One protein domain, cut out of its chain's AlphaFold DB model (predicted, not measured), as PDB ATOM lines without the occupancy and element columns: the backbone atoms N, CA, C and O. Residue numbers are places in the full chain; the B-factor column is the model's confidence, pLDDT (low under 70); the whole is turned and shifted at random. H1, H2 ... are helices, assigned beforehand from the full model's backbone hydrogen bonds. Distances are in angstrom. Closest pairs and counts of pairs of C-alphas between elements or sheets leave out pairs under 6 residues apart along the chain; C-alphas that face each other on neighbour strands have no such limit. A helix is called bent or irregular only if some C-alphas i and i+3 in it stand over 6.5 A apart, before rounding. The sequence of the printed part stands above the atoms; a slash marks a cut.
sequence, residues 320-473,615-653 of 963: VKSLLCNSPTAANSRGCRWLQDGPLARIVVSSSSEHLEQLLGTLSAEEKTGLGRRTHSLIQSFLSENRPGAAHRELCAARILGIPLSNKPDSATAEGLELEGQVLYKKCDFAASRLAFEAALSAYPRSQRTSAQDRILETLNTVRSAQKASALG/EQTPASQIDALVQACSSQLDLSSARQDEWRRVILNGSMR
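AT A GLANCE: This is residues 320 to 473 and 615 to 653 of the 963 residues of the protein "SET domain-containing protein" of Pseudozyma hubeiensis (strain SY62) (UniProt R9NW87). Five helices, H4 to H8, run up and down beside one another in a zigzag row that makes the long axis, with the short helices H1, H2 and H3 gathered at the H4 and H5 end and H8 at the other end. H9 and H10 cover one side of the row, H9 crossing H6 and H7, and H10 packing on H5 and H2. The printed part has 193 residues with ten named helices, H1 to H10 in order, and no named strand: the class is all helix. It is compact, with a radius of gyration of the C-alphas of 16.3 A and spans of 46 by 35 by 31 A.

IN THESE COORDINATES: H1, residues 320 to 325, begins with C-alpha 320 at (19.107, -37.492, 38.570). H2 is residues 343 to 350 and H3 residues 353 to 361. H4, residues 365 to 384, is 29.1 A long, and H5 is residues 388 to 400. H6, residues 409 to 426, is 26.0 A long and irregular: C-alphas 410 and 413 are 8.4 A apart. H7 is residues 430 to 443. H8, residues 449 to 472, is 31.2 A long and irregular, with C-alphas 455 and 458 7.1 A apart and a kink of 50 degrees near residue 456. H9 is residues 619 to 630; H10, residues 638 to 651, ends with C-alpha 651 at (33.554, -34.382, 28.322).

HOW THE PARTS SIT: H4 to H8 form an up and down bundle, each helix running against the one before. The hub, H5, touches four helices. H4 and H5, a hairpin, touch at a shallow tilt of 18 degrees; their closest C-alphas, Ile 379 and Ala 391, are 4.8 A apart. In the hairpin of H6 and H7, the closest C-alphas are Gly 421 and Ser 433, 4.2 A. H7 touches H8, closest at C-alphas Phe 430 and Gln 467, 5.2 A. H10 touches H5 at a steep tilt of 41 degrees, closest at C-alphas Arg 393 and Ile 647, 5.1 A. H9, with residues 622 to 626 alone, touches H7, about perpendicular at 76 degrees; their closest C-alphas, Ala 439 and Ile 622, are 5.1 A apart. H3 touches no helix. Every O i to N i+4 pair is within hydrogen-bond range in H1 to H5, H7, H9 and H10; in H6 12 of 14 are, in H8 18 of 20.

THE WHOLE: The C-alphas farthest apart, Thr 362 and Gly 473, are 51.2 A apart. Residues 474 to 614 are not printed; C-alphas 473 and 615 are 18.1 A apart across the cut. The link from H1 to H2 is long, 17 residues. Residue 407 and residues 631 to 636 have pLDDT under 70.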
ATOM      1  N   VAL A 320      19.229 -37.738  40.015       82.88
ATOM      2  CA  VAL A 320      19.107 -37.492  38.570       82.88
ATOM      3  C   VAL A 320      17.650 -37.242  38.152       82.88
ATOM      4  O   VAL A 320      17.396 -36.428  37.266       82.88
ATOM      5  N   LYS A 321      16.666 -37.878  38.802       84.69
ATOM      6  CA  LYS A 321      15.246 -37.688  38.471       84.69
ATOM      7  C   LYS A 321      14.796 -36.260  38.781       84.69
ATOM      8  O   LYS A 321      14.192 -35.614  37.926       84.69
ATOM      9  N   SER A 322      15.129 -35.750  39.966       84.81
ATOM     10  CA  SER A 322      14.844 -34.378  40.392       84.81
ATOM     11  C   SER A 322      15.476 -33.362  39.439       84.81
ATOM     12  O   SER A 322      14.806 -32.406  39.047       84.81
ATOM     13  N   LEU A 323      16.706 -33.629  38.982       86.06
ATOM     14  CA  LEU A 323      17.404 -32.844  37.971       86.06
ATOM     15  C   LEU A 323      16.677 -32.852  36.625       86.06
ATOM     16  O   LEU A 323      16.525 -31.796  36.023       86.06
ATOM     17  N   LEU A 324      16.194 -33.998  36.147       87.62
ATOM     18  CA  LEU A 324      15.450 -34.052  34.887       87.62
ATOM     19  C   LEU A 324      14.105 -33.324  34.983       87.62
ATOM     20  O   LEU A 324      13.783 -32.520  34.103       87.62
ATOM     21  N   CYS A 325      13.345 -33.520  36.064       86.62
ATOM     22  CA  CYS A 325      12.058 -32.846  36.277       86.62
ATOM     23  C   CYS A 325      12.204 -31.318  36.390       86.62
ATOM     24  O   CYS A 325      11.312 -30.587  35.959       86.62
ATOM     25  N   ASN A 326      13.345 -30.841  36.899       85.88
ATOM     26  CA  ASN A 326      13.607 -29.437  37.221       85.88
ATOM     27  C   ASN A 326      14.841 -28.847  36.512       85.88
ATOM     28  O   ASN A 326      15.430 -27.884  36.997       85.88
ATOM     29  N   SER A 327      15.230 -29.424  35.370       88.00
ATOM     30  CA  SER A 327      16.442 -29.050  34.625       88.00
ATOM     31  C   SER A 327      16.523 -27.537  34.359       88.00
ATOM     32  O   SER A 327      15.488 -26.942  34.052       88.00
ATOM     33  N   PRO A 328      17.702 -26.895  34.465       87.81
ATOM     34  CA  PRO A 328      17.845 -25.459  34.237       87.81
ATOM     35  C   PRO A 328      17.454 -25.035  32.814       87.81
ATOM     36  O   PRO A 328      17.600 -25.783  31.851       87.81
ATOM     37  N   THR A 329      16.981 -23.795  32.691       89.06
ATOM     38  CA  THR A 329      16.640 -23.146  31.408       89.06
ATOM     39  C   THR A 329      17.755 -22.261  30.860       89.06
ATOM     40  O   THR A 329      17.689 -21.846  29.708       89.06
ATOM     41  N   ALA A 330      18.755 -21.941  31.676       87.00
ATOM     42  CA  ALA A 330      19.920 -21.160  31.298       87.00
ATOM     43  C   ALA A 330      21.143 -21.710  32.029       87.00
ATOM     44  O   ALA A 330      20.995 -22.348  33.074       87.00
ATOM     45  N   ALA A 331      22.335 -21.467  31.482       77.56
ATOM     46  CA  ALA A 331      23.552 -22.112  31.955       77.56
ATOM     47  C   ALA A 331      23.749 -21.914  33.459       77.56
ATOM     48  O   ALA A 331      24.102 -22.872  34.115       77.56
ATOM     49  N   ASN A 332      23.420 -20.747  34.020       79.19
ATOM     50  CA  ASN A 332      23.600 -20.452  35.444       79.19
ATOM     51  C   ASN A 332      22.283 -20.046  36.144       79.19
ATOM     52  O   ASN A 332      22.303 -19.162  36.985       79.19
ATOM     53  N   SER A 333      21.115 -20.605  35.781       79.06
ATOM     54  CA  SER A 333      19.835 -20.228  36.432       79.06
ATOM     55  C   SER A 333      19.375 -21.148  37.565       79.06
ATOM     56  O   SER A 333      18.634 -20.699  38.439       79.06
ATOM     57  N   ARG A 334      19.775 -22.425  37.552       79.38
ATOM     58  CA  ARG A 334      19.422 -23.398  38.596       79.38
ATOM     59  C   ARG A 334      20.482 -24.489  38.716       79.38
ATOM     60  O   ARG A 334      20.742 -25.219  37.754       79.38
ATOM     61  N   GLY A 335      21.048 -24.624  39.911       75.25
ATOM     62  CA  GLY A 335      22.180 -25.509  40.172       75.25
ATOM     63  C   GLY A 335      23.504 -24.984  39.634       75.25
ATOM     64  O   GLY A 335      23.550 -24.176  38.710       75.25
ATOM     65  N   CYS A 336      24.606 -25.445  40.229       72.50
ATOM     66  CA  CYS A 336      25.937 -25.048  39.785       72.50
ATOM     67  C   CYS A 336      26.256 -25.660  38.421       72.50
ATOM     68  O   CYS A 336      26.131 -26.869  38.219       72.50
ATOM     69  N   ARG A 337      26.673 -24.809  37.487       76.88
ATOM     70  CA  ARG A 337      26.981 -25.184  36.100       76.88
ATOM     71  C   ARG A 337      28.142 -24.393  35.516       76.88
ATOM     72  O   ARG A 337      28.412 -24.485  34.317       76.88
ATOM     73  N   TRP A 338      28.851 -23.649  36.361       90.75
ATOM     74  CA  TRP A 338      30.026 -22.891  35.975       90.75
ATOM     75  C   TRP A 338      31.018 -23.772  35.200       90.75
ATOM     76  O   TRP A 338      31.571 -24.746  35.715       90.75
ATOM     77  N   LEU A 339      31.166 -23.451  33.909       90.56
ATOM     78  CA  LEU A 339      31.987 -24.161  32.921       90.56
ATOM     79  C   LEU A 339      31.692 -25.667  32.761       90.56
ATOM     80  O   LEU A 339      32.482 -26.387  32.149       90.56
ATOM     81  N   GLN A 340      30.582 -26.186  33.291       88.31
ATOM     82  CA  GLN A 340      30.163 -27.569  33.057       88.31
ATOM     83  C   GLN A 340      29.284 -27.684  31.810       88.31
ATOM     84  O   GLN A 340      28.651 -26.714  31.389       88.31
ATOM     85  N   ASP A 341      29.211 -28.889  31.255       91.31
ATOM     86  CA  ASP A 341      28.252 -29.237  30.207       91.31
ATOM     87  C   ASP A 341      26.817 -29.287  30.723       91.31
ATOM     88  O   ASP A 341      26.568 -29.276  31.935       91.31
ATOM     89  N   GLY A 342      25.857 -29.354  29.803       91.12
ATOM     90  CA  GLY A 342      24.455 -29.499  30.159       91.12
ATOM     91  C   GLY A 342      24.146 -30.825  30.887       91.12
ATOM     92  O   GLY A 342      24.952 -31.762  30.882       91.12
ATOM     93  N   PRO A 343      23.014 -30.893  31.613       90.25
ATOM     94  CA  PRO A 343      22.631 -32.068  32.391       90.25
ATOM     95  C   PRO A 343      22.568 -33.347  31.564       90.25
ATOM     96  O   PRO A 343      23.076 -34.372  32.019       90.25
ATOM     97  N   LEU A 344      21.971 -33.293  30.371       91.25
ATOM     98  CA  LEU A 344      21.775 -34.485  29.555       91.25
ATOM     99  C   LEU A 344      23.115 -35.038  29.077       91.25
ATOM    100  O   LEU A 344      23.350 -36.240  29.198       91.25
ATOM    101  N   ALA A 345      24.015 -34.169  28.610       92.81
ATOM    102  CA  ALA A 345      25.353 -34.568  28.186       92.81
ATOM    103  C   ALA A 345      26.107 -35.298  29.302       92.81
ATOM    104  O   ALA A 345      26.642 -36.383  29.075       92.81
ATOM    105  N   ARG A 346      26.090 -34.764  30.528       89.62
ATOM    106  CA  ARG A 346      26.782 -35.396  31.664       89.62
ATOM    107  C   ARG A 346      26.170 -36.732  32.072       89.62
ATOM    108  O   ARG A 346      26.913 -37.663  32.357       89.62
ATOM    109  N   ILE A 347      24.841 -36.837  32.061       87.56
ATOM    110  CA  ILE A 347      24.122 -38.081  32.370       87.56
ATOM    111  C   ILE A 347      24.455 -39.178  31.342       87.56
ATOM    112  O   ILE A 347      24.682 -40.325  31.720       87.56
ATOM    113  N   VAL A 348      24.546 -38.830  30.052       88.94
ATOM    114  CA  VAL A 348      24.935 -39.773  28.984       88.94
ATOM    115  C   VAL A 348      26.379 -40.261  29.146       88.94
ATOM    116  O   VAL A 348      26.659 -41.425  28.867       88.94
ATOM    117  N   VAL A 349      27.295 -39.402  29.609       88.62
ATOM    118  CA  VAL A 349      28.689 -39.794  29.898       88.62
ATOM    119  C   VAL A 349      28.761 -40.757  31.081       88.62
ATOM    120  O   VAL A 349      29.547 -41.701  31.057       88.62
ATOM    121  N   SER A 350      27.961 -40.516  32.119       83.00
ATOM    122  CA  SER A 350      28.097 -41.203  33.402       83.00
ATOM    123  C   SER A 350      27.285 -42.490  33.552       83.00
ATOM    124  O   SER A 350      27.529 -43.244  34.495       83.00
ATOM    125  N   SER A 351      26.320 -42.740  32.663       81.88
ATOM    126  CA  SER A 351      25.331 -43.816  32.810       81.88
ATOM    127  C   SER A 351      25.408 -44.854  31.685       81.88
ATOM    128  O   SER A 351      25.721 -44.542  30.534       81.88
ATOM    129  N   SER A 352      25.071 -46.110  31.998       79.75
ATOM    130  CA  SER A 352      24.879 -47.148  30.976       79.75
ATOM    131  C   SER A 352      23.592 -46.903  30.181       79.75
ATOM    132  O   SER A 352      22.648 -46.297  30.689       79.75
ATOM    133  N   SER A 353      23.524 -47.406  28.944       74.88
ATOM    134  CA  SER A 353      22.320 -47.266  28.110       74.88
ATOM    135  C   SER A 353      21.073 -47.855  28.790       74.88
ATOM    136  O   SER A 353      20.030 -47.211  28.804       74.88
ATOM    137  N   GLU A 354      21.199 -49.014  29.449       77.38
ATOM    138  CA  GLU A 354      20.108 -49.658  30.201       77.38
ATOM    139  C   GLU A 354      19.581 -48.778  31.347       77.38
ATOM    140  O   GLU A 354      18.373 -48.663  31.559       77.38
ATOM    141  N   HIS A 355      20.483 -48.111  32.077       79.62
ATOM    142  CA  HIS A 355      20.096 -47.223  33.170       79.62
ATOM    143  C   HIS A 355      19.367 -45.974  32.657       79.62
ATOM    144  O   HIS A 355      18.383 -45.540  33.256       79.62
ATOM    145  N   LEU A 356      19.815 -45.420  31.526       78.81
ATOM    146  CA  LEU A 356      19.181 -44.267  30.884       78.81
ATOM    147  C   LEU A 356      17.759 -44.584  30.420       78.81
ATOM    148  O   LEU A 356      16.849 -43.793  30.665       78.81
ATOM    149  N   GLU A 357      17.546 -45.748  29.804       76.75
ATOM    150  CA  GLU A 357      16.213 -46.203  29.392       76.75
ATOM    151  C   GLU A 357      15.272 -46.351  30.583       76.75
ATOM    152  O   GLU A 357      14.141 -45.857  30.551       76.75
ATOM    153  N   GLN A 358      15.751 -46.967  31.666       82.06
ATOM    154  CA  GLN A 358      14.978 -47.106  32.895       82.06
ATOM    155  C   GLN A 358      14.600 -45.733  33.465       82.06
ATOM    156  O   GLN A 358      13.438 -45.502  33.804       82.06
ATOM    157  N   LEU A 359      15.563 -44.811  33.542       79.31
ATOM    158  CA  LEU A 359      15.381 -43.472  34.092       79.31
ATOM    159  C   LEU A 359      14.377 -42.653  33.264       79.31
ATOM    160  O   LEU A 359      13.440 -42.074  33.818       79.31
ATOM    161  N   LEU A 360      14.508 -42.671  31.936       80.94
ATOM    162  CA  LEU A 360      13.572 -42.026  31.010       80.94
ATOM    163  C   LEU A 360      12.191 -42.688  31.010       80.94
ATOM    164  O   LEU A 360      11.189 -42.014  30.763       80.94
ATOM    165  N   GLY A 361      12.119 -43.991  31.283       81.44
ATOM    166  CA  GLY A 361      10.868 -44.721  31.470       81.44
ATOM    167  C   GLY A 361      10.060 -44.226  32.672       81.44
ATOM    168  O   GLY A 361       8.839 -44.356  32.677       81.44
ATOM    169  N   THR A 362      10.709 -43.601  33.663       85.06
ATOM    170  CA  THR A 362      10.024 -43.058  34.850       85.06
ATOM    171  C   THR A 362       9.344 -41.703  34.636       85.06
ATOM    172  O   THR A 362       8.560 -41.293  35.492       85.06
ATOM    173  N   LEU A 363       9.641 -41.005  33.533       85.88
ATOM    174  CA  LEU A 363       9.083 -39.687  33.224       85.88
ATOM    175  C   LEU A 363       7.794 -39.809  32.403       85.88
ATOM    176  O   LEU A 363       7.751 -40.505  31.383       85.88
ATOM    177  N   SER A 364       6.764 -39.066  32.804       88.81
ATOM    178  CA  SER A 364       5.534 -38.893  32.026       88.81
ATOM    179  C   SER A 364       5.789 -38.143  30.709       88.81
ATOM    180  O   SER A 364       6.807 -37.471  30.527       88.81
ATOM    181  N   ALA A 365       4.845 -38.223  29.769       85.06
ATOM    182  CA  ALA A 365       4.950 -37.510  28.491       85.06
ATOM    183  C   ALA A 365       5.015 -35.977  28.671       85.06
ATOM    184  O   ALA A 365       5.748 -35.292  27.950       85.06
ATOM    185  N   GLU A 366       4.294 -35.439  29.660       86.75
ATOM    186  CA  GLU A 366       4.321 -34.013  30.005       86.75
ATOM    187  C   GLU A 366       5.679 -33.597  30.575       86.75
ATOM    188  O   GLU A 366       6.231 -32.573  30.166       86.75
ATOM    189  N   GLU A 367       6.267 -34.415  31.453       88.69
ATOM    190  CA  GLU A 367       7.603 -34.169  32.009       88.69
ATOM    191  C   GLU A 367       8.689 -34.221  30.932       88.69
ATOM    192  O   GLU A 367       9.564 -33.354  30.915       88.69
ATOM    193  N   LYS A 368       8.612 -35.176  29.992       87.31
ATOM    194  CA  LYS A 368       9.535 -35.259  28.844       87.31
ATOM    195  C   LYS A 368       9.432 -34.033  27.944       87.31
ATOM    196  O   LYS A 368      10.452 -33.467  27.558       87.31
ATOM    197  N   THR A 369       8.209 -33.590  27.662       87.25
ATOM    198  CA  THR A 369       7.972 -32.364  26.890       87.25
ATOM    199  C   THR A 369       8.540 -31.157  27.634       87.25
ATOM    200  O   THR A 369       9.290 -30.378  27.057       87.25
ATOM    201  N   GLY A 370       8.253 -31.019  28.934       90.25
ATOM    202  CA  GLY A 370       8.792 -29.957  29.787       90.25
ATOM    203  C   GLY A 370      10.322 -29.922  29.815       90.25
ATOM    204  O   GLY A 370      10.904 -28.851  29.650       90.25
ATOM    205  N   LEU A 371      10.966 -31.083  29.958       91.62
ATOM    206  CA  LEU A 371      12.420 -31.232  29.881       91.62
ATOM    207  C   LEU A 371      12.961 -30.776  28.523       91.62
ATOM    208  O   LEU A 371      13.937 -30.029  28.483       91.62
ATOM    209  N   GLY A 372      12.296 -31.148  27.430       91.75
ATOM    210  CA  GLY A 372      12.620 -30.696  26.079       91.75
ATOM    211  C   GLY A 372      12.661 -29.175  25.935       91.75
ATOM    212  O   GLY A 372      13.662 -28.620  25.482       91.75
ATOM    213  N   ARG A 373      11.627 -28.479  26.431       91.06
ATOM    214  CA  ARG A 373      11.557 -27.002  26.393       91.06
ATOM    215  C   ARG A 373      12.698 -26.342  27.161       91.06
ATOM    216  O   ARG A 373      13.284 -25.366  26.697       91.06
ATOM    217  N   ARG A 374      13.013 -26.872  28.347       92.56
ATOM    218  CA  ARG A 374      14.100 -26.342  29.183       92.56
ATOM    219  C   ARG A 374      15.465 -26.608  28.556       92.56
ATOM    220  O   ARG A 374      16.283 -25.701  28.521       92.56
ATOM    221  N   THR A 375      15.657 -27.791  27.974       94.44
ATOM    222  CA  THR A 375      16.876 -28.155  27.233       94.44
ATOM    223  C   THR A 375      17.091 -27.234  26.033       94.44
ATOM    224  O   THR A 375      18.188 -26.721  25.849       94.44
ATOM    225  N   HIS A 376      16.040 -26.943  25.258       94.31
ATOM    226  CA  HIS A 376      16.103 -25.978  24.158       94.31
ATOM    227  C   HIS A 376      16.553 -24.586  24.641       94.31
ATOM    228  O   HIS A 376      17.492 -24.012  24.094       94.31
ATOM    229  N   SER A 377      15.938 -24.074  25.714       94.25
ATOM    230  CA  SER A 377      16.330 -22.797  26.333       94.25
ATOM    231  C   SER A 377      17.781 -22.814  26.834       94.25
ATOM    232  O   SER A 377      18.521 -21.848  26.645       94.25
ATOM    233  N   LEU A 378      18.218 -23.926  27.432       94.81
ATOM    234  CA  LEU A 378      19.580 -24.092  27.930       94.81
ATOM    235  C   LEU A 378      20.605 -24.077  26.790       94.81
ATOM    236  O   LEU A 378      21.627 -23.403  26.905       94.81
ATOM    237  N   ILE A 379      20.320 -24.758  25.678       96.12
ATOM    238  CA  ILE A 379      21.156 -24.733  24.469       96.12
ATOM    239  C   ILE A 379      21.297 -23.293  23.961       96.12
ATOM    240  O   ILE A 379      22.414 -22.838  23.725       96.12
ATOM    241  N   GLN A 380      20.196 -22.541  23.863       95.06
ATOM    242  CA  GLN A 380      20.234 -21.130  23.457       95.06
ATOM    243  C   GLN A 380      21.060 -20.266  24.423       95.06
ATOM    244  O   GLN A 380      21.823 -19.406  23.981       95.06
ATOM    245  N   SER A 381      20.964 -20.524  25.729       94.31
ATOM    246  CA  SER A 381      21.787 -19.853  26.739       94.31
ATOM    247  C   SER A 381      23.275 -20.181  26.601       94.31
ATOM    248  O   SER A 381      24.103 -19.294  26.780       94.31
ATOM    249  N   PHE A 382      23.651 -21.418  26.266       95.31
ATOM    250  CA  PHE A 382      25.055 -21.735  25.988       95.31
ATOM    251  C   PHE A 382      25.567 -20.979  24.759       95.31
ATOM    252  O   PHE A 382      26.694 -20.485  24.773       95.31
ATOM    253  N   LEU A 383      24.747 -20.830  23.716       94.62
ATOM    254  CA  LEU A 383      25.121 -20.048  22.535       94.62
ATOM    255  C   LEU A 383      25.312 -18.559  22.860       94.62
ATOM    256  O   LEU A 383      26.281 -17.966  22.386       94.62
ATOM    257  N   SER A 384      24.450 -17.961  23.692       91.25
ATOM    258  CA  SER A 384      24.595 -16.554  24.099       91.25
ATOM    259  C   SER A 384      25.811 -16.309  25.001       91.25
ATOM    260  O   SER A 384      26.405 -15.234  24.950       91.25
ATOM    261  N   GLU A 385      26.231 -17.318  25.767       88.25
ATOM    262  CA  GLU A 385      27.461 -17.307  26.570       88.25
ATOM    263  C   GLU A 385      28.721 -17.700  25.771       88.25
ATOM    264  O   GLU A 385      29.796 -17.846  26.351       88.25
ATOM    265  N   ASN A 386      28.622 -17.855  24.442       90.88
ATOM    266  CA  ASN A 386      29.723 -18.268  23.562       90.88
ATOM    267  C   ASN A 386      30.332 -19.637  23.940       90.88
ATOM    268  O   ASN A 386      31.551 -19.827  23.913       90.88
ATOM    269  N   ARG A 387      29.465 -20.603  24.277       94.44
ATOM    270  CA  ARG A 387      29.793 -22.004  24.597       94.44
ATOM    271  C   ARG A 387      29.154 -23.000  23.609       94.44
ATOM    272  O   ARG A 387      28.336 -23.840  24.002       94.44
ATOM    273  N   PRO A 388      29.458 -22.905  22.300       95.69
ATOM    274  CA  PRO A 388      28.838 -23.755  21.285       95.69
ATOM    275  C   PRO A 388      29.191 -25.245  21.425       95.69
ATOM    276  O   PRO A 388      28.422 -26.095  20.978       95.69
ATOM    277  N   GLY A 389      30.315 -25.592  22.061       95.88
ATOM    278  CA  GLY A 389      30.691 -26.977  22.346       95.88
ATOM    279  C   GLY A 389      29.741 -27.644  23.342       95.88
ATOM    280  O   GLY A 389      29.193 -28.709  23.044       95.88
ATOM    281  N   ALA A 390      29.483 -26.991  24.480       95.81
ATOM    282  CA  ALA A 390      28.508 -27.455  25.468       95.81
ATOM    283  C   ALA A 390      27.086 -27.529  24.885       95.81
ATOM    284  O   ALA A 390      26.379 -28.511  25.115       95.81
ATOM    285  N   ALA A 391      26.694 -26.537  24.074       97.19
ATOM    286  CA  ALA A 391      25.417 -26.529  23.357       97.19
ATOM    287  C   ALA A 391      25.263 -27.755  22.437       97.19
ATOM    288  O   ALA A 391      24.228 -28.421  22.453       97.19
ATOM    289  N   HIS A 392      26.309 -28.085  21.673       97.31
ATOM    290  CA  HIS A 392      26.307 -29.230  20.764       97.31
ATOM    291  C   HIS A 392      26.233 -30.563  21.508       97.31
ATOM    292  O   HIS A 392      25.427 -31.416  21.143       97.31
ATOM    293  N   ARG A 393      27.008 -30.732  22.587       96.75
ATOM    294  CA  ARG A 393      26.948 -31.952  23.405       96.75
ATOM    295  C   ARG A 393      25.574 -32.148  24.041       96.75
ATOM    296  O   ARG A 393      25.065 -33.266  24.028       96.75
ATOM    297  N   GLU A 394      24.956 -31.080  24.542       96.19
ATOM    298  CA  GLU A 394      23.609 -31.150  25.122       96.19
ATOM    299  C   GLU A 394      22.548 -31.504  24.070       96.19
ATOM    300  O   GLU A 394      21.671 -32.331  24.328       96.19
ATOM    301  N   LEU A 395      22.667 -30.956  22.856       96.06
ATOM    302  CA  LEU A 395      21.810 -31.311  21.724       96.06
ATOM    303  C   LEU A 395      21.968 -32.788  21.338       96.06
ATOM    304  O   LEU A 395      20.969 -33.502  21.232       96.06
ATOM    305  N   CYS A 396      23.203 -33.271  21.174       94.50
ATOM    306  CA  CYS A 396      23.488 -34.680  20.888       94.50
ATOM    307  C   CYS A 396      22.920 -35.603  21.973       94.50
ATOM    308  O   CYS A 396      22.341 -36.643  21.661       94.50
ATOM    309  N   ALA A 397      23.033 -35.212  23.244       93.19
ATOM    310  CA  ALA A 397      22.495 -35.986  24.353       93.19
ATOM    311  C   ALA A 397      20.964 -36.048  24.311       93.19
ATOM    312  O   ALA A 397      20.393 -37.125  24.465       93.19
ATOM    313  N   ALA A 398      20.295 -34.928  24.021       92.25
ATOM    314  CA  ALA A 398      18.848 -34.905  23.827       92.25
ATOM    315  C   ALA A 398      18.401 -35.841  22.691       92.25
ATOM    316  O   ALA A 398      17.396 -36.535  22.844       92.25
ATOM    317  N   ARG A 399      19.167 -35.923  21.590       89.69
ATOM    318  CA  ARG A 399      18.900 -36.857  20.483       89.69
ATOM    319  C   ARG A 399      19.029 -38.318  20.909       89.69
ATOM    320  O   ARG A 399      18.119 -39.097  20.641       89.69
ATOM    321  N   ILE A 400      20.113 -38.678  21.600       87.12
ATOM    322  CA  ILE A 400      20.335 -40.045  22.111       87.12
ATOM    323  C   ILE A 400      19.214 -40.458  23.071       87.12
ATOM    324  O   ILE A 400      18.733 -41.584  23.017       87.12
ATOM    325  N   LEU A 401      18.772 -39.535  23.926       86.75
ATOM    326  CA  LEU A 401      17.736 -39.778  24.932       86.75
ATOM    327  C   LEU A 401      16.300 -39.655  24.382       86.75
ATOM    328  O   LEU A 401      15.341 -39.820  25.137       86.75
ATOM    329  N   GLY A 402      16.122 -39.334  23.096       85.12
ATOM    330  CA  GLY A 402      14.803 -39.149  22.484       85.12
ATOM    331  C   GLY A 402      13.987 -37.999  23.093       85.12
ATOM    332  O   GLY A 402      12.757 -38.071  23.138       85.12
ATOM    333  N   ILE A 403      14.651 -36.954  23.594       87.88
ATOM    334  CA  ILE A 403      14.010 -35.772  24.181       87.88
ATOM    335  C   ILE A 403      13.643 -34.777  23.065       87.88
ATOM    336  O   ILE A 403      14.525 -34.337  22.323       87.88
ATOM    337  N   PRO A 404      12.364 -34.372  22.932       84.88
ATOM    338  CA  PRO A 404      11.943 -33.460  21.874       84.88
ATOM    339  C   PRO A 404      12.413 -32.029  22.165       84.88
ATOM    340  O   PRO A 404      12.012 -31.426  23.153       84.88
ATOM    341  N   LEU A 405      13.219 -31.446  21.277       86.62
ATOM    342  CA  LEU A 405      13.762 -30.082  21.422       86.62
ATOM    343  C   LEU A 405      12.812 -28.977  20.918       86.62
ATOM    344  O   LEU A 405      13.251 -27.882  20.582       86.62
ATOM    345  N   SER A 406      11.512 -29.259  20.846       81.56
ATOM    346  CA  SER A 406      10.500 -28.366  20.271       81.56
ATOM    347  C   SER A 406       9.288 -28.223  21.182       81.56
ATOM    348  O   SER A 406       8.904 -29.147  21.900       81.56
ATOM    349  N   ASN A 407       8.647 -27.057  21.100       69.75
ATOM    350  CA  ASN A 407       7.391 -26.767  21.788       69.75
ATOM    351  C   ASN A 407       6.155 -27.216  20.987       69.75
ATOM    352  O   ASN A 407       5.041 -27.124  21.503       69.75
ATOM    353  N   LYS A 408       6.328 -27.653  19.732       79.19
ATOM    354  CA  LYS A 408       5.240 -27.988  18.808       79.19
ATOM    355  C   LYS A 408       5.378 -29.431  18.313       79.19
ATOM    356  O   LYS A 408       6.310 -29.725  17.567       79.19
ATOM    357  N   PRO A 409       4.444 -30.332  18.661       73.44
ATOM    358  CA  PRO A 409       4.550 -31.741  18.284       73.44
ATOM    359  C   PRO A 409       4.571 -31.942  16.759       73.44
ATOM    360  O   PRO A 409       5.350 -32.751  16.264       73.44
ATOM    361  N   ASP A 410       3.805 -31.143  16.010       79.62
ATOM    362  CA  ASP A 410       3.667 -31.268  14.549       79.62
ATOM    363  C   ASP A 410       4.925 -30.863  13.754       79.62
ATOM    364  O   ASP A 410       5.014 -31.127  12.556       79.62
ATOM    365  N   SER A 411       5.891 -30.197  14.394       84.88
ATOM    366  CA  SER A 411       7.130 -29.716  13.768       84.88
ATOM    367  C   SER A 411       8.370 -30.030  14.606       84.88
ATOM    368  O   SER A 411       9.406 -29.387  14.437       84.88
ATOM    369  N   ALA A 412       8.289 -31.025  15.496       85.88
ATOM    370  CA  ALA A 412       9.322 -31.263  16.497       85.88
ATOM    371  C   ALA A 412      10.694 -31.607  15.900       85.88
ATOM    372  O   ALA A 412      11.711 -31.043  16.312       85.88
ATOM    373  N   THR A 413      10.729 -32.482  14.891       89.06
ATOM    374  CA  THR A 413      11.963 -32.805  14.161       89.06
ATOM    375  C   THR A 413      12.534 -31.569  13.468       89.06
ATOM    376  O   THR A 413      13.738 -31.331  13.545       89.06
ATOM    377  N   ALA A 414      11.676 -30.781  12.813       92.31
ATOM    378  CA  ALA A 414      12.077 -29.623  12.021       92.31
ATOM    379  C   ALA A 414      12.672 -28.503  12.890       92.31
ATOM    380  O   ALA A 414      13.762 -28.026  12.596       92.31
ATOM    381  N   GLU A 415      12.013 -28.147  13.998       91.56
ATOM    382  CA  GLU A 415      12.530 -27.157  14.959       91.56
ATOM    383  C   GLU A 415      13.829 -27.651  15.627       91.56
ATOM    384  O   GLU A 415      14.766 -26.875  15.808       91.56
ATOM    385  N   GLY A 416      13.941 -28.952  15.925       92.12
ATOM    386  CA  GLY A 416      15.184 -29.530  16.446       92.12
ATOM    387  C   GLY A 416      16.352 -29.462  15.452       92.12
ATOM    388  O   GLY A 416      17.481 -29.199  15.856       92.12
ATOM    389  N   LEU A 417      16.094 -29.684  14.157       94.38
ATOM    390  CA  LEU A 417      17.091 -29.531  13.087       94.38
ATOM    391  C   LEU A 417      17.462 -28.058  12.847       94.38
ATOM    392  O   LEU A 417      18.622 -27.760  12.583       94.38
ATOM    393  N   GLU A 418      16.507 -27.131  12.982       95.12
ATOM    394  CA  GLU A 418      16.773 -25.686  12.930       95.12
ATOM    395  C   GLU A 418      17.728 -25.268  14.061       95.12
ATOM    396  O   GLU A 418      18.718 -24.580  13.806       95.12
ATOM    397  N   LEU A 419      17.494 -25.749  15.290       95.31
ATOM    398  CA  LEU A 419      18.402 -25.527  16.419       95.31
ATOM    399  C   LEU A 419      19.781 -26.159  16.180       95.31
ATOM    400  O   LEU A 419      20.800 -25.534  16.465       95.31
ATOM    401  N   GLU A 420      19.833 -27.378  15.633       95.94
ATOM    402  CA  GLU A 420      21.086 -28.057  15.270       95.94
ATOM    403  C   GLU A 420      21.894 -27.238  14.255       95.94
ATOM    404  O   GLU A 420      23.092 -27.022  14.451       95.94
ATOM    405  N   GLY A 421      21.225 -26.671  13.245       96.75
ATOM    406  CA  GLY A 421      21.823 -25.734  12.294       96.75
ATOM    407  C   GLY A 421      22.434 -24.507  12.974       96.75
ATOM    408  O   GLY A 421      23.578 -24.154  12.674       96.75
ATOM    409  N   GLN A 422      21.727 -23.897  13.932       96.19
ATOM    410  CA  GLN A 422      22.211 -22.735  14.696       96.19
ATOM    411  C   GLN A 422      23.418 -23.072  15.583       96.19
ATOM    412  O   GLN A 422      24.387 -22.307  15.636       96.19
ATOM    413  N   VAL A 423      23.383 -24.220  16.266       97.38
ATOM    414  CA  VAL A 423      24.476 -24.686  17.130       97.38
ATOM    415  C   VAL A 423      25.742 -24.935  16.312       97.38
ATOM    416  O   VAL A 423      26.812 -24.432  16.663       97.38
ATOM    417  N   LEU A 424      25.623 -25.654  15.194       96.62
ATOM    418  CA  LEU A 424      26.748 -25.956  14.306       96.62
ATOM    419  C   LEU A 424      27.289 -24.696  13.620       96.62
ATOM    420  O   LEU A 424      28.504 -24.547  13.498       96.62
ATOM    421  N   TYR A 425      26.416 -23.746  13.270       95.81
ATOM    422  CA  TYR A 425      26.823 -22.439  12.749       95.81
ATOM    423  C   TYR A 425      27.715 -21.691  13.747       95.81
ATOM    424  O   TYR A 425      28.821 -21.282  13.401       95.81
ATOM    425  N   LYS A 426      27.298 -21.588  15.017       94.56
ATOM    426  CA  LYS A 426      28.102 -20.936  16.068       94.56
ATOM    427  C   LYS A 426      29.362 -21.708  16.445       94.56
ATOM    428  O   LYS A 426      30.347 -21.104  16.867       94.56
ATOM    429  N   LYS A 427      29.372 -23.023  16.233       92.69
ATOM    430  CA  LYS A 427      30.576 -23.854  16.326       92.69
ATOM    431  C   LYS A 427      31.529 -23.677  15.126       92.69
ATOM    432  O   LYS A 427      32.668 -24.126  15.197       92.69
ATOM    433  N   CYS A 428      31.106 -22.967  14.076       92.69
ATOM    434  CA  CYS A 428      31.819 -22.797  12.803       92.69
ATOM    435  C   CYS A 428      31.989 -24.115  12.014       92.69
ATOM    436  O   CYS A 428      32.960 -24.280  11.278       92.69
ATOM    437  N   ASP A 429      31.042 -25.052  12.153       93.31
ATOM    438  CA  ASP A 429      30.919 -26.249  11.309       93.31
ATOM    439  C   ASP A 429      29.843 -26.012  10.238       93.31
ATOM    440  O   ASP A 429      28.676 -26.397  10.367       93.31
ATOM    441  N   PHE A 430      30.224 -25.283   9.185       94.50
ATOM    442  CA  PHE A 430      29.268 -24.783   8.195       94.50
ATOM    443  C   PHE A 430      28.698 -25.871   7.286       94.50
ATOM    444  O   PHE A 430      27.550 -25.761   6.861       94.50
ATOM    445  N   ALA A 431      29.454 -26.938   7.013       93.44
ATOM    446  CA  ALA A 431      28.964 -28.052   6.203       93.44
ATOM    447  C   ALA A 431      27.838 -28.802   6.929       93.44
ATOM    448  O   ALA A 431      26.758 -29.000   6.366       93.44
ATOM    449  N   ALA A 432      28.053 -29.151   8.203       94.06
ATOM    450  CA  ALA A 432      27.029 -29.803   9.010       94.06
ATOM    451  C   ALA A 432      25.847 -28.857   9.301       94.06
ATOM    452  O   ALA A 432      24.691 -29.281   9.248       94.06
ATOM    453  N   SER A 433      26.116 -27.565   9.530       96.75
ATOM    454  CA  SER A 433      25.078 -26.540   9.705       96.75
ATOM    455  C   SER A 433      24.176 -26.404   8.472       96.75
ATOM    456  O   SER A 433      22.950 -26.400   8.602       96.75
ATOM    457  N   ARG A 434      24.762 -26.363   7.265       95.75
ATOM    458  CA  ARG A 434      24.019 -26.301   5.998       95.75
ATOM    459  C   ARG A 434      23.083 -27.496   5.848       95.75
ATOM    460  O   ARG A 434      21.898 -27.304   5.574       95.75
ATOM    461  N   LEU A 435      23.605 -28.707   6.053       95.75
ATOM    462  CA  LEU A 435      22.820 -29.940   5.990       95.75
ATOM    463  C   LEU A 435      21.649 -29.901   6.987       95.75
ATOM    464  O   LEU A 435      20.524 -30.233   6.614       95.75
ATOM    465  N   ALA A 436      21.883 -29.454   8.224       96.25
ATOM    466  CA  ALA A 436      20.844 -29.364   9.250       96.25
ATOM    467  C   ALA A 436      19.736 -28.355   8.891       96.25
ATOM    468  O   ALA A 436      18.555 -28.677   9.019       96.25
ATOM    469  N   PHE A 437      20.081 -27.171   8.373       96.75
ATOM    470  CA  PHE A 437      19.089 -26.183   7.929       96.75
ATOM    471  C   PHE A 437      18.282 -26.652   6.711       96.75
ATOM    472  O   PHE A 437      17.061 -26.483   6.679       96.75
ATOM    473  N   GLU A 438      18.929 -27.263   5.715       95.62
ATOM    474  CA  GLU A 438      18.233 -27.827   4.550       95.62
ATOM    475  C   GLU A 438      17.300 -28.982   4.969       95.62
ATOM    476  O   GLU A 438      16.152 -29.054   4.518       95.62
ATOM    477  N   ALA A 439      17.736 -29.819   5.916       95.25
ATOM    478  CA  ALA A 439      16.908 -30.861   6.514       95.25
ATOM    479  C   ALA A 439      15.729 -30.301   7.324       95.25
ATOM    480  O   ALA A 439      14.616 -30.820   7.211       95.25
ATOM    481  N   ALA A 440      15.924 -29.211   8.073       95.12
ATOM    482  CA  ALA A 440      14.848 -28.527   8.788       95.12
ATOM    483  C   ALA A 440      13.748 -28.055   7.823       95.12
ATOM    484  O   ALA A 440      12.572 -28.362   8.023       95.12
ATOM    485  N   LEU A 441      14.124 -27.376   6.731       94.81
ATOM    486  CA  LEU A 441      13.185 -26.888   5.711       94.81
ATOM    487  C   LEU A 441      12.404 -28.022   5.029       94.81
ATOM    488  O   LEU A 441      11.208 -27.865   4.743       94.81
ATOM    489  N   SER A 442      13.056 -29.168   4.797       93.69
ATOM    490  CA  SER A 442      12.401 -30.371   4.269       93.69
ATOM    491  C   SER A 442      11.377 -30.935   5.263       93.69
ATOM    492  O   SER A 442      10.229 -31.202   4.887       93.69
ATOM    493  N   ALA A 443      11.758 -31.023   6.543       92.81
ATOM    494  CA  ALA A 443      10.949 -31.594   7.617       92.81
ATOM    495  C   ALA A 443       9.742 -30.728   8.030       92.81
ATOM    496  O   ALA A 443       8.773 -31.259   8.576       92.81
ATOM    497  N   TYR A 444       9.758 -29.413   7.779       93.75
ATOM    498  CA  TYR A 444       8.619 -28.548   8.104       93.75
ATOM    499  C   TYR A 444       7.352 -28.922   7.304       93.75
ATOM    500  O   TYR A 444       7.422 -29.105   6.077       93.75
ATOM    501  N   PRO A 445       6.163 -28.948   7.949       91.44
ATOM    502  CA  PRO A 445       4.891 -29.129   7.257       91.44
ATOM    503  C   PRO A 445       4.669 -28.067   6.177       91.44
ATOM    504  O   PRO A 445       5.048 -26.906   6.342       91.44
ATOM    505  N   ARG A 446       3.971 -28.428   5.090       89.44
ATOM    506  CA  ARG A 446       3.713 -27.515   3.955       89.44
ATOM    507  C   ARG A 446       3.076 -26.184   4.373       89.44
ATOM    508  O   ARG A 446       3.392 -25.165   3.777       89.44
ATOM    509  N   SER A 447       2.219 -26.188   5.395       91.00
ATOM    510  CA  SER A 447       1.566 -24.983   5.928       91.00
ATOM    511  C   SER A 447       2.515 -24.027   6.659       91.00
ATOM    512  O   SER A 447       2.209 -22.845   6.765       91.00
ATOM    513  N   GLN A 448       3.651 -24.517   7.163       89.81
ATOM    514  CA  GLN A 448       4.616 -23.742   7.956       89.81
ATOM    515  C   GLN A 448       5.912 -23.443   7.193       89.81
ATOM    516  O   GLN A 448       6.695 -22.592   7.618       89.81
ATOM    517  N   ARG A 449       6.139 -24.121   6.062       88.31
ATOM    518  CA  ARG A 449       7.396 -24.070   5.309       88.31
ATOM    519  C   ARG A 449       7.783 -22.662   4.866       88.31
ATOM    520  O   ARG A 449       8.946 -22.320   4.999       88.31
ATOM    521  N   THR A 450       6.837 -21.840   4.407       90.88
ATOM    522  CA  THR A 450       7.125 -20.451   4.006       90.88
ATOM    523  C   THR A 450       7.656 -19.632   5.180       90.88
ATOM    524  O   THR A 450       8.728 -19.055   5.089       90.88
ATOM    525  N   SER A 451       6.978 -19.674   6.332       90.25
ATOM    526  CA  SER A 451       7.428 -18.948   7.526       90.25
ATOM    527  C   SER A 451       8.772 -19.459   8.054       90.25
ATOM    528  O   SER A 451       9.582 -18.672   8.534       90.25
ATOM    529  N   ALA A 452       9.022 -20.770   7.991       89.00
ATOM    530  CA  ALA A 452      10.321 -21.335   8.348       89.00
ATOM    531  C   ALA A 452      11.423 -20.895   7.375       89.00
ATOM    532  O   ALA A 452      12.515 -20.537   7.807       89.00
ATOM    533  N   GLN A 453      11.122 -20.872   6.076       92.31
ATOM    534  CA  GLN A 453      12.029 -20.386   5.047       92.31
ATOM    535  C   GLN A 453      12.399 -18.923   5.288       92.31
ATOM    536  O   GLN A 453      13.587 -18.622   5.299       92.31
ATOM    537  N   ASP A 454      11.434 -18.051   5.580       92.56
ATOM    538  CA  ASP A 454      11.700 -16.632   5.853       92.56
ATOM    539  C   ASP A 454      12.650 -16.432   7.047       92.56
ATOM    540  O   ASP A 454      13.495 -15.543   7.019       92.56
ATOM    541  N   ARG A 455      12.563 -17.286   8.079       92.56
ATOM    542  CA  ARG A 455      13.471 -17.233   9.240       92.56
ATOM    543  C   ARG A 455      14.859 -17.813   8.961       92.56
ATOM    544  O   ARG A 455      15.847 -17.299   9.474       92.56
ATOM    545  N   ILE A 456      14.939 -18.910   8.207       93.88
ATOM    546  CA  ILE A 456      16.179 -19.682   8.024       93.88
ATOM    547  C   ILE A 456      17.026 -19.142   6.867       93.88
ATOM    548  O   ILE A 456      18.251 -19.235   6.920       93.88
ATOM    549  N   LEU A 457      16.405 -18.599   5.815       92.75
ATOM    550  CA  LEU A 457      17.063 -18.361   4.526       92.75
ATOM    551  C   LEU A 457      18.274 -17.423   4.623       92.75
ATOM    552  O   LEU A 457      19.301 -17.708   4.013       92.75
ATOM    553  N   GLU A 458      18.184 -16.350   5.408       93.31
ATOM    554  CA  GLU A 458      19.299 -15.416   5.622       93.31
ATOM    555  C   GLU A 458      20.496 -16.105   6.296       93.31
ATOM    556  O   GLU A 458      21.634 -16.018   5.823       93.31
ATOM    557  N   THR A 459      20.230 -16.878   7.354       93.38
ATOM    558  CA  THR A 459      21.276 -17.635   8.056       93.38
ATOM    559  C   THR A 459      21.853 -18.724   7.154       93.38
ATOM    560  O   THR A 459      23.067 -18.871   7.079       93.38
ATOM    561  N   LEU A 460      21.020 -19.447   6.399       94.31
ATOM    562  CA  LEU A 460      21.468 -20.476   5.459       94.31
ATOM    563  C   LEU A 460      22.344 -19.896   4.336       94.31
ATOM    564  O   LEU A 460      23.336 -20.515   3.955       94.31
ATOM    565  N   ASN A 461      22.021 -18.708   3.822       93.06
ATOM    566  CA  ASN A 461      22.863 -18.023   2.838       93.06
ATOM    567  C   ASN A 461      24.212 -17.611   3.443       93.06
ATOM    568  O   ASN A 461      25.250 -17.802   2.809       93.06
ATOM    569  N   THR A 462      24.208 -17.135   4.690       92.88
ATOM    570  CA  THR A 462      25.436 -16.822   5.437       92.88
ATOM    571  C   THR A 462      26.287 -18.074   5.650       92.88
ATOM    572  O   THR A 462      27.480 -18.063   5.356       92.88
ATOM    573  N   VAL A 463      25.673 -19.190   6.059       94.69
ATOM    574  CA  VAL A 463      26.331 -20.499   6.215       94.69
ATOM    575  C   VAL A 463      26.945 -20.964   4.897       94.69
ATOM    576  O   VAL A 463      28.091 -21.401   4.887       94.69
ATOM    577  N   ARG A 464      26.224 -20.850   3.773       93.44
ATOM    578  CA  ARG A 464      26.744 -21.215   2.444       93.44
ATOM    579  C   ARG A 464      27.936 -20.354   2.043       93.44
ATOM    580  O   ARG A 464      28.936 -20.897   1.583       93.44
ATOM    581  N   SER A 465      27.856 -19.040   2.263       92.38
ATOM    582  CA  SER A 465      28.963 -18.111   2.007       92.38
ATOM    583  C   SER A 465      30.190 -18.453   2.860       92.38
ATOM    584  O   SER A 465      31.291 -18.596   2.330       92.38
ATOM    585  N   ALA A 466      30.000 -18.701   4.160       92.75
ATOM    586  CA  ALA A 466      31.074 -19.080   5.075       92.75
ATOM    587  C   ALA A 466      31.675 -20.460   4.744       92.75
ATOM    588  O   ALA A 466      32.897 -20.617   4.755       92.75
ATOM    589  N   GLN A 467      30.846 -21.445   4.375       94.12
ATOM    590  CA  GLN A 467      31.304 -22.755   3.903       94.12
ATOM    591  C   GLN A 467      32.149 -22.606   2.633       94.12
ATOM    592  O   GLN A 467      33.254 -23.146   2.569       94.12
ATOM    593  N   LYS A 468      31.663 -21.833   1.653       93.94
ATOM    594  CA  LYS A 468      32.377 -21.542   0.404       93.94
ATOM    595  C   LYS A 468      33.725 -20.882   0.678       93.94
ATOM    596  O   LYS A 468      34.734 -21.355   0.165       93.94
ATOM    597  N   ALA A 469      33.759 -19.867   1.541       93.25
ATOM    598  CA  ALA A 469      34.990 -19.192   1.943       93.25
ATOM    599  C   ALA A 469      35.971 -20.135   2.667       93.25
ATOM    600  O   ALA A 469      37.171 -20.080   2.420       93.25
ATOM    601  N   SER A 470      35.474 -21.044   3.514       92.06
ATOM    602  CA  SER A 470      36.304 -22.022   4.241       92.06
ATOM    603  C   SER A 470      36.884 -23.141   3.362       92.06
ATOM    604  O   SER A 470      37.821 -23.822   3.782       92.06
ATOM    605  N   ALA A 471      36.330 -23.340   2.161       92.50
ATOM    606  CA  ALA A 471      36.768 -24.340   1.188       92.50
ATOM    607  C   ALA A 471      37.631 -23.723   0.077       92.50
ATOM    608  O   ALA A 471      38.720 -24.204  -0.218       92.50
ATOM    609  N   LEU A 472      37.168 -22.620  -0.516       92.75
ATOM    610  CA  LEU A 472      37.761 -22.013  -1.715       92.75
ATOM    611  C   LEU A 472      38.556 -20.729  -1.428       92.75
ATOM    612  O   LEU A 472      39.219 -20.210  -2.321       92.75
ATOM    613  N   GLY A 473      38.499 -20.234  -0.194       92.25
ATOM    614  CA  GLY A 473      39.086 -18.970   0.231       92.25
ATOM    615  C   GLY A 473      38.055 -17.837   0.210       92.25
ATOM    616  O   GLY A 473      37.103 -17.879  -0.574       92.25
ATOM    617  N   GLU A 615      25.578 -26.834  -5.702       87.50
ATOM    618  CA  GLU A 615      24.497 -27.817  -5.784       87.50
ATOM    619  C   GLU A 615      23.834 -28.035  -4.423       87.50
ATOM    620  O   GLU A 615      24.496 -28.014  -3.386       87.50
ATOM    621  N   GLN A 616      22.520 -28.265  -4.417       82.38
ATOM    622  CA  GLN A 616      21.793 -28.616  -3.196       82.38
ATOM    623  C   GLN A 616      22.306 -29.936  -2.620       82.38
ATOM    624  O   GLN A 616      22.705 -30.834  -3.364       82.38
ATOM    625  N   THR A 617      22.243 -30.073  -1.294       88.88
ATOM    626  CA  THR A 617      22.594 -31.339  -0.654       88.88
ATOM    627  C   THR A 617      21.703 -32.456  -1.208       88.88
ATOM    628  O   THR A 617      20.492 -32.248  -1.343       88.88
ATOM    629  N   PRO A 618      22.256 -33.639  -1.537       93.44
ATOM    630  CA  PRO A 618      21.467 -34.733  -2.083       93.44
ATOM    631  C   PRO A 618      20.272 -35.070  -1.188       93.44
ATOM    632  O   PRO A 618      20.428 -35.236   0.024       93.44
ATOM    633  N   ALA A 619      19.092 -35.239  -1.792       92.44
ATOM    634  CA  ALA A 619      17.862 -35.555  -1.063       92.44
ATOM    635  C   ALA A 619      18.018 -36.792  -0.162       92.44
ATOM    636  O   ALA A 619      17.508 -36.805   0.948       92.44
ATOM    637  N   SER A 620      18.817 -37.783  -0.576       92.62
ATOM    638  CA  SER A 620      19.121 -38.966   0.236       92.62
ATOM    639  C   SER A 620      19.831 -38.649   1.557       92.62
ATOM    640  O   SER A 620      19.551 -39.301   2.557       92.62
ATOM    641  N   GLN A 621      20.730 -37.661   1.586       91.00
ATOM    642  CA  GLN A 621      21.412 -37.239   2.816       91.00
ATOM    643  C   GLN A 621      20.469 -36.444   3.722       91.00
ATOM    644  O   GLN A 621      20.460 -36.651   4.936       91.00
ATOM    645  N   ILE A 622      19.650 -35.574   3.123       93.88
ATOM    646  CA  ILE A 622      18.604 -34.831   3.828       93.88
ATOM    647  C   ILE A 622      17.624 -35.809   4.486       93.88
ATOM    648  O   ILE A 622      17.414 -35.747   5.696       93.88
ATOM    649  N   ASP A 623      17.072 -36.742   3.711       91.44
ATOM    650  CA  ASP A 623      16.096 -37.724   4.178       91.44
ATOM    651  C   ASP A 623      16.696 -38.641   5.249       91.44
ATOM    652  O   ASP A 623      16.039 -38.915   6.252       91.44
ATOM    653  N   ALA A 624      17.961 -39.053   5.097       89.75
ATOM    654  CA  ALA A 624      18.665 -39.845   6.104       89.75
ATOM    655  C   ALA A 624      18.801 -39.096   7.441       89.75
ATOM    656  O   ALA A 624      18.547 -39.684   8.495       89.75
ATOM    657  N   LEU A 625      19.152 -37.804   7.417       90.81
ATOM    658  CA  LEU A 625      19.239 -36.996   8.637       90.81
ATOM    659  C   LEU A 625      17.854 -36.771   9.260       90.81
ATOM    660  O   LEU A 625      17.686 -36.957  10.465       90.81
ATOM    661  N   VAL A 626      16.842 -36.434   8.453       91.06
ATOM    662  CA  VAL A 626      15.459 -36.271   8.932       91.06
ATOM    663  C   VAL A 626      14.948 -37.567   9.562       91.06
ATOM    664  O   VAL A 626      14.352 -37.527  10.641       91.06
ATOM    665  N   GLN A 627      15.207 -38.719   8.940       88.31
ATOM    666  CA  GLN A 627      14.829 -40.029   9.467       88.31
ATOM    667  C   GLN A 627      15.558 -40.341  10.780       88.31
ATOM    668  O   GLN A 627      14.913 -40.764  11.743       88.31
ATOM    669  N   ALA A 628      16.868 -40.087  10.853       85.12
ATOM    670  CA  ALA A 628      17.663 -40.275  12.067       85.12
ATOM    671  C   ALA A 628      17.166 -39.408  13.235       85.12
ATOM    672  O   ALA A 628      17.181 -39.841  14.382       85.12
ATOM    673  N   CYS A 629      16.687 -38.196  12.951       85.25
ATOM    674  CA  CYS A 629      16.143 -37.293  13.962       85.25
ATOM    675  C   CYS A 629      14.665 -37.548  14.306       85.25
ATOM    676  O   CYS A 629      14.217 -37.086  15.354       85.25
ATOM    677  N   SER A 630      13.910 -38.228  13.434       78.94
ATOM    678  CA  SER A 630      12.477 -38.524  13.626       78.94
ATOM    679  C   SER A 630      12.216 -39.883  14.269       78.94
ATOM    680  O   SER A 630      11.187 -40.071  14.914       78.94
ATOM    681  N   SER A 631      13.111 -40.848  14.061       63.38
ATOM    682  CA  SER A 631      13.000 -42.181  14.651       63.38
ATOM    683  C   SER A 631      13.647 -42.214  16.036       63.38
ATOM    684  O   SER A 631      14.712 -41.637  16.250       63.38
ATOM    685  N   GLN A 632      13.029 -42.931  16.980       60.16
ATOM    686  CA  GLN A 632      13.777 -43.502  18.101       60.16
ATOM    687  C   GLN A 632      14.669 -44.584  17.489       60.16
ATOM    688  O   GLN A 632      14.236 -45.718  17.313       60.16
ATOM    689  N   LEU A 633      15.845 -44.184  17.000       51.81
ATOM    690  CA  LEU A 633      16.806 -45.091  16.378       51.81
ATOM    691  C   LEU A 633      17.104 -46.262  17.327       51.81
ATOM    692  O   LEU A 633      17.313 -46.038  18.522       51.81
ATOM    693  N   ASP A 634      17.175 -47.482  16.783       51.66
ATOM    694  CA  ASP A 634      17.760 -48.625  17.490       51.66
ATOM    695  C   ASP A 634      19.177 -48.257  17.964       51.66
ATOM    696  O   ASP A 634      19.932 -47.603  17.232       51.66
ATOM    697  N   LEU A 635      19.536 -48.725  19.166       48.56
ATOM    698  CA  LEU A 635      20.792 -48.474  19.901       48.56
ATOM    699  C   LEU A 635      22.098 -48.726  19.108       48.56
ATOM    700  O   LEU A 635      23.182 -48.477  19.626       48.56
ATOM    701  N   SER A 636      22.018 -49.261  17.886       52.53
ATOM    702  CA  SER A 636      23.137 -49.685  17.038       52.53
ATOM    703  C   SER A 636      23.283 -48.882  15.736       52.53
ATOM    704  O   SER A 636      23.879 -49.371  14.774       52.53
ATOM    705  N   SER A 637      22.677 -47.697  15.632       71.31
ATOM    706  CA  SER A 637      22.791 -46.866  14.424       71.31
ATOM    707  C   SER A 637      24.085 -46.038  14.408       71.31
ATOM    708  O   SER A 637      24.448 -45.404  15.397       71.31
ATOM    709  N   ALA A 638      24.744 -45.949  13.247       79.75
ATOM    710  CA  ALA A 638      26.004 -45.207  13.089       79.75
ATOM    711  C   ALA A 638      25.913 -43.721  13.506       79.75
ATOM    712  O   ALA A 638      26.904 -43.128  13.931       79.75
ATOM    713  N   ARG A 639      24.723 -43.107  13.412       83.75
ATOM    714  CA  ARG A 639      24.499 -41.710  13.812       83.75
ATOM    715  C   ARG A 639      24.458 -41.533  15.332       83.75
ATOM    716  O   ARG A 639      24.977 -40.541  15.837       83.75
ATOM    717  N   GLN A 640      23.888 -42.490  16.067       80.94
ATOM    718  CA  GLN A 640      23.941 -42.466  17.531       80.94
ATOM    719  C   GLN A 640      25.375 -42.637  18.041       80.94
ATOM    720  O   GLN A 640      25.764 -41.930  18.972       80.94
ATOM    721  N   ASP A 641      26.177 -43.497  17.406       85.06
ATOM    722  CA  ASP A 641      27.602 -43.647  17.733       85.06
ATOM    723  C   ASP A 641      28.374 -42.338  17.523       85.06
ATOM    724  O   ASP A 641      29.204 -41.949  18.350       85.06
ATOM    725  N   GLU A 642      28.067 -41.610  16.447       89.06
ATOM    726  CA  GLU A 642      28.645 -40.295  16.180       89.06
ATOM    727  C   GLU A 642      28.289 -39.277  17.274       89.06
ATOM    728  O   GLU A 642      29.189 -38.635  17.822       89.06
ATOM    729  N   TRP A 643      27.009 -39.163  17.642       91.00
ATOM    730  CA  TRP A 643      26.572 -38.289  18.738       91.00
ATOM    731  C   TRP A 643      27.218 -38.672  20.071       91.00
ATOM    732  O   TRP A 643      27.665 -37.799  20.817       91.00
ATOM    733  N   ARG A 644      27.325 -39.973  20.361       90.31
ATOM    734  CA  ARG A 644      27.966 -40.466  21.584       90.31
ATOM    735  C   ARG A 644      29.443 -40.090  21.614       90.31
ATOM    736  O   ARG A 644      29.930 -39.632  22.644       90.31
ATOM    737  N   ARG A 645      30.142 -40.208  20.483       91.31
ATOM    738  CA  ARG A 645      31.541 -39.784  20.338       91.31
ATOM    739  C   ARG A 645      31.719 -38.280  20.566       91.31
ATOM    740  O   ARG A 645      32.645 -37.899  21.273       91.31
ATOM    741  N   VAL A 646      30.828 -37.435  20.035       92.44
ATOM    742  CA  VAL A 646      30.859 -35.974  20.273       92.44
ATOM    743  C   VAL A 646      30.772 -35.650  21.768       92.44
ATOM    744  O   VAL A 646      31.512 -34.800  22.265       92.44
ATOM    745  N   ILE A 647      29.889 -36.339  22.493       93.31
ATOM    746  CA  ILE A 647      29.716 -36.153  23.937       93.31
ATOM    747  C   ILE A 647      30.951 -36.646  24.704       93.31
ATOM    748  O   ILE A 647      31.464 -35.927  25.557       93.31
ATOM    749  N   LEU A 648      31.435 -37.855  24.400       90.50
ATOM    750  CA  LEU A 648      32.560 -38.471  25.109       90.50
ATOM    751  C   LEU A 648      33.872 -37.712  24.910       90.50
ATOM    752  O   LEU A 648      34.591 -37.505  25.881       90.50
ATOM    753  N   ASN A 649      34.174 -37.269  23.689       87.25
ATOM    754  CA  ASN A 649      35.425 -36.560  23.438       87.25
ATOM    755  C   ASN A 649      35.426 -35.179  24.120       87.25
ATOM    756  O   ASN A 649      36.397 -34.803  24.773       87.25
ATOM    757  N   GLY A 650      34.295 -34.464  24.081       86.12
ATOM    758  CA  GLY A 650      34.194 -33.144  24.705       86.12
ATOM    759  C   GLY A 650      33.982 -33.143  26.225       86.12
ATOM    760  O   GLY A 650      34.074 -32.074  26.822       86.12
ATOM    761  N   SER A 651      33.710 -34.291  26.858       82.44
ATOM    762  CA  SER A 651      33.554 -34.382  28.322       82.44
ATOM    763  C   SER A 651      34.893 -34.413  29.067       82.44
ATOM    764  O   SER A 651      34.962 -34.082  30.255       82.44
ATOM    765  N   MET A 652      35.974 -34.769  28.369       80.69
ATOM    766  CA  MET A 652      37.323 -34.799  28.918       80.69
ATOM    767  C   MET A 652      37.853 -33.378  29.120       80.69
ATOM    768  O   MET A 652      38.104 -32.647  28.164       80.69
ATOM    769  N   ARG A 653      38.081 -32.989  30.379       81.88
ATOM    770  CA  ARG A 653      38.717 -31.704  30.699       81.88
ATOM    771  C   ARG A 653      40.241 -31.819  30.594       81.88
ATOM    772  O   ARG A 653      40.838 -32.540  31.397       81.88
TER     773      ARG A 653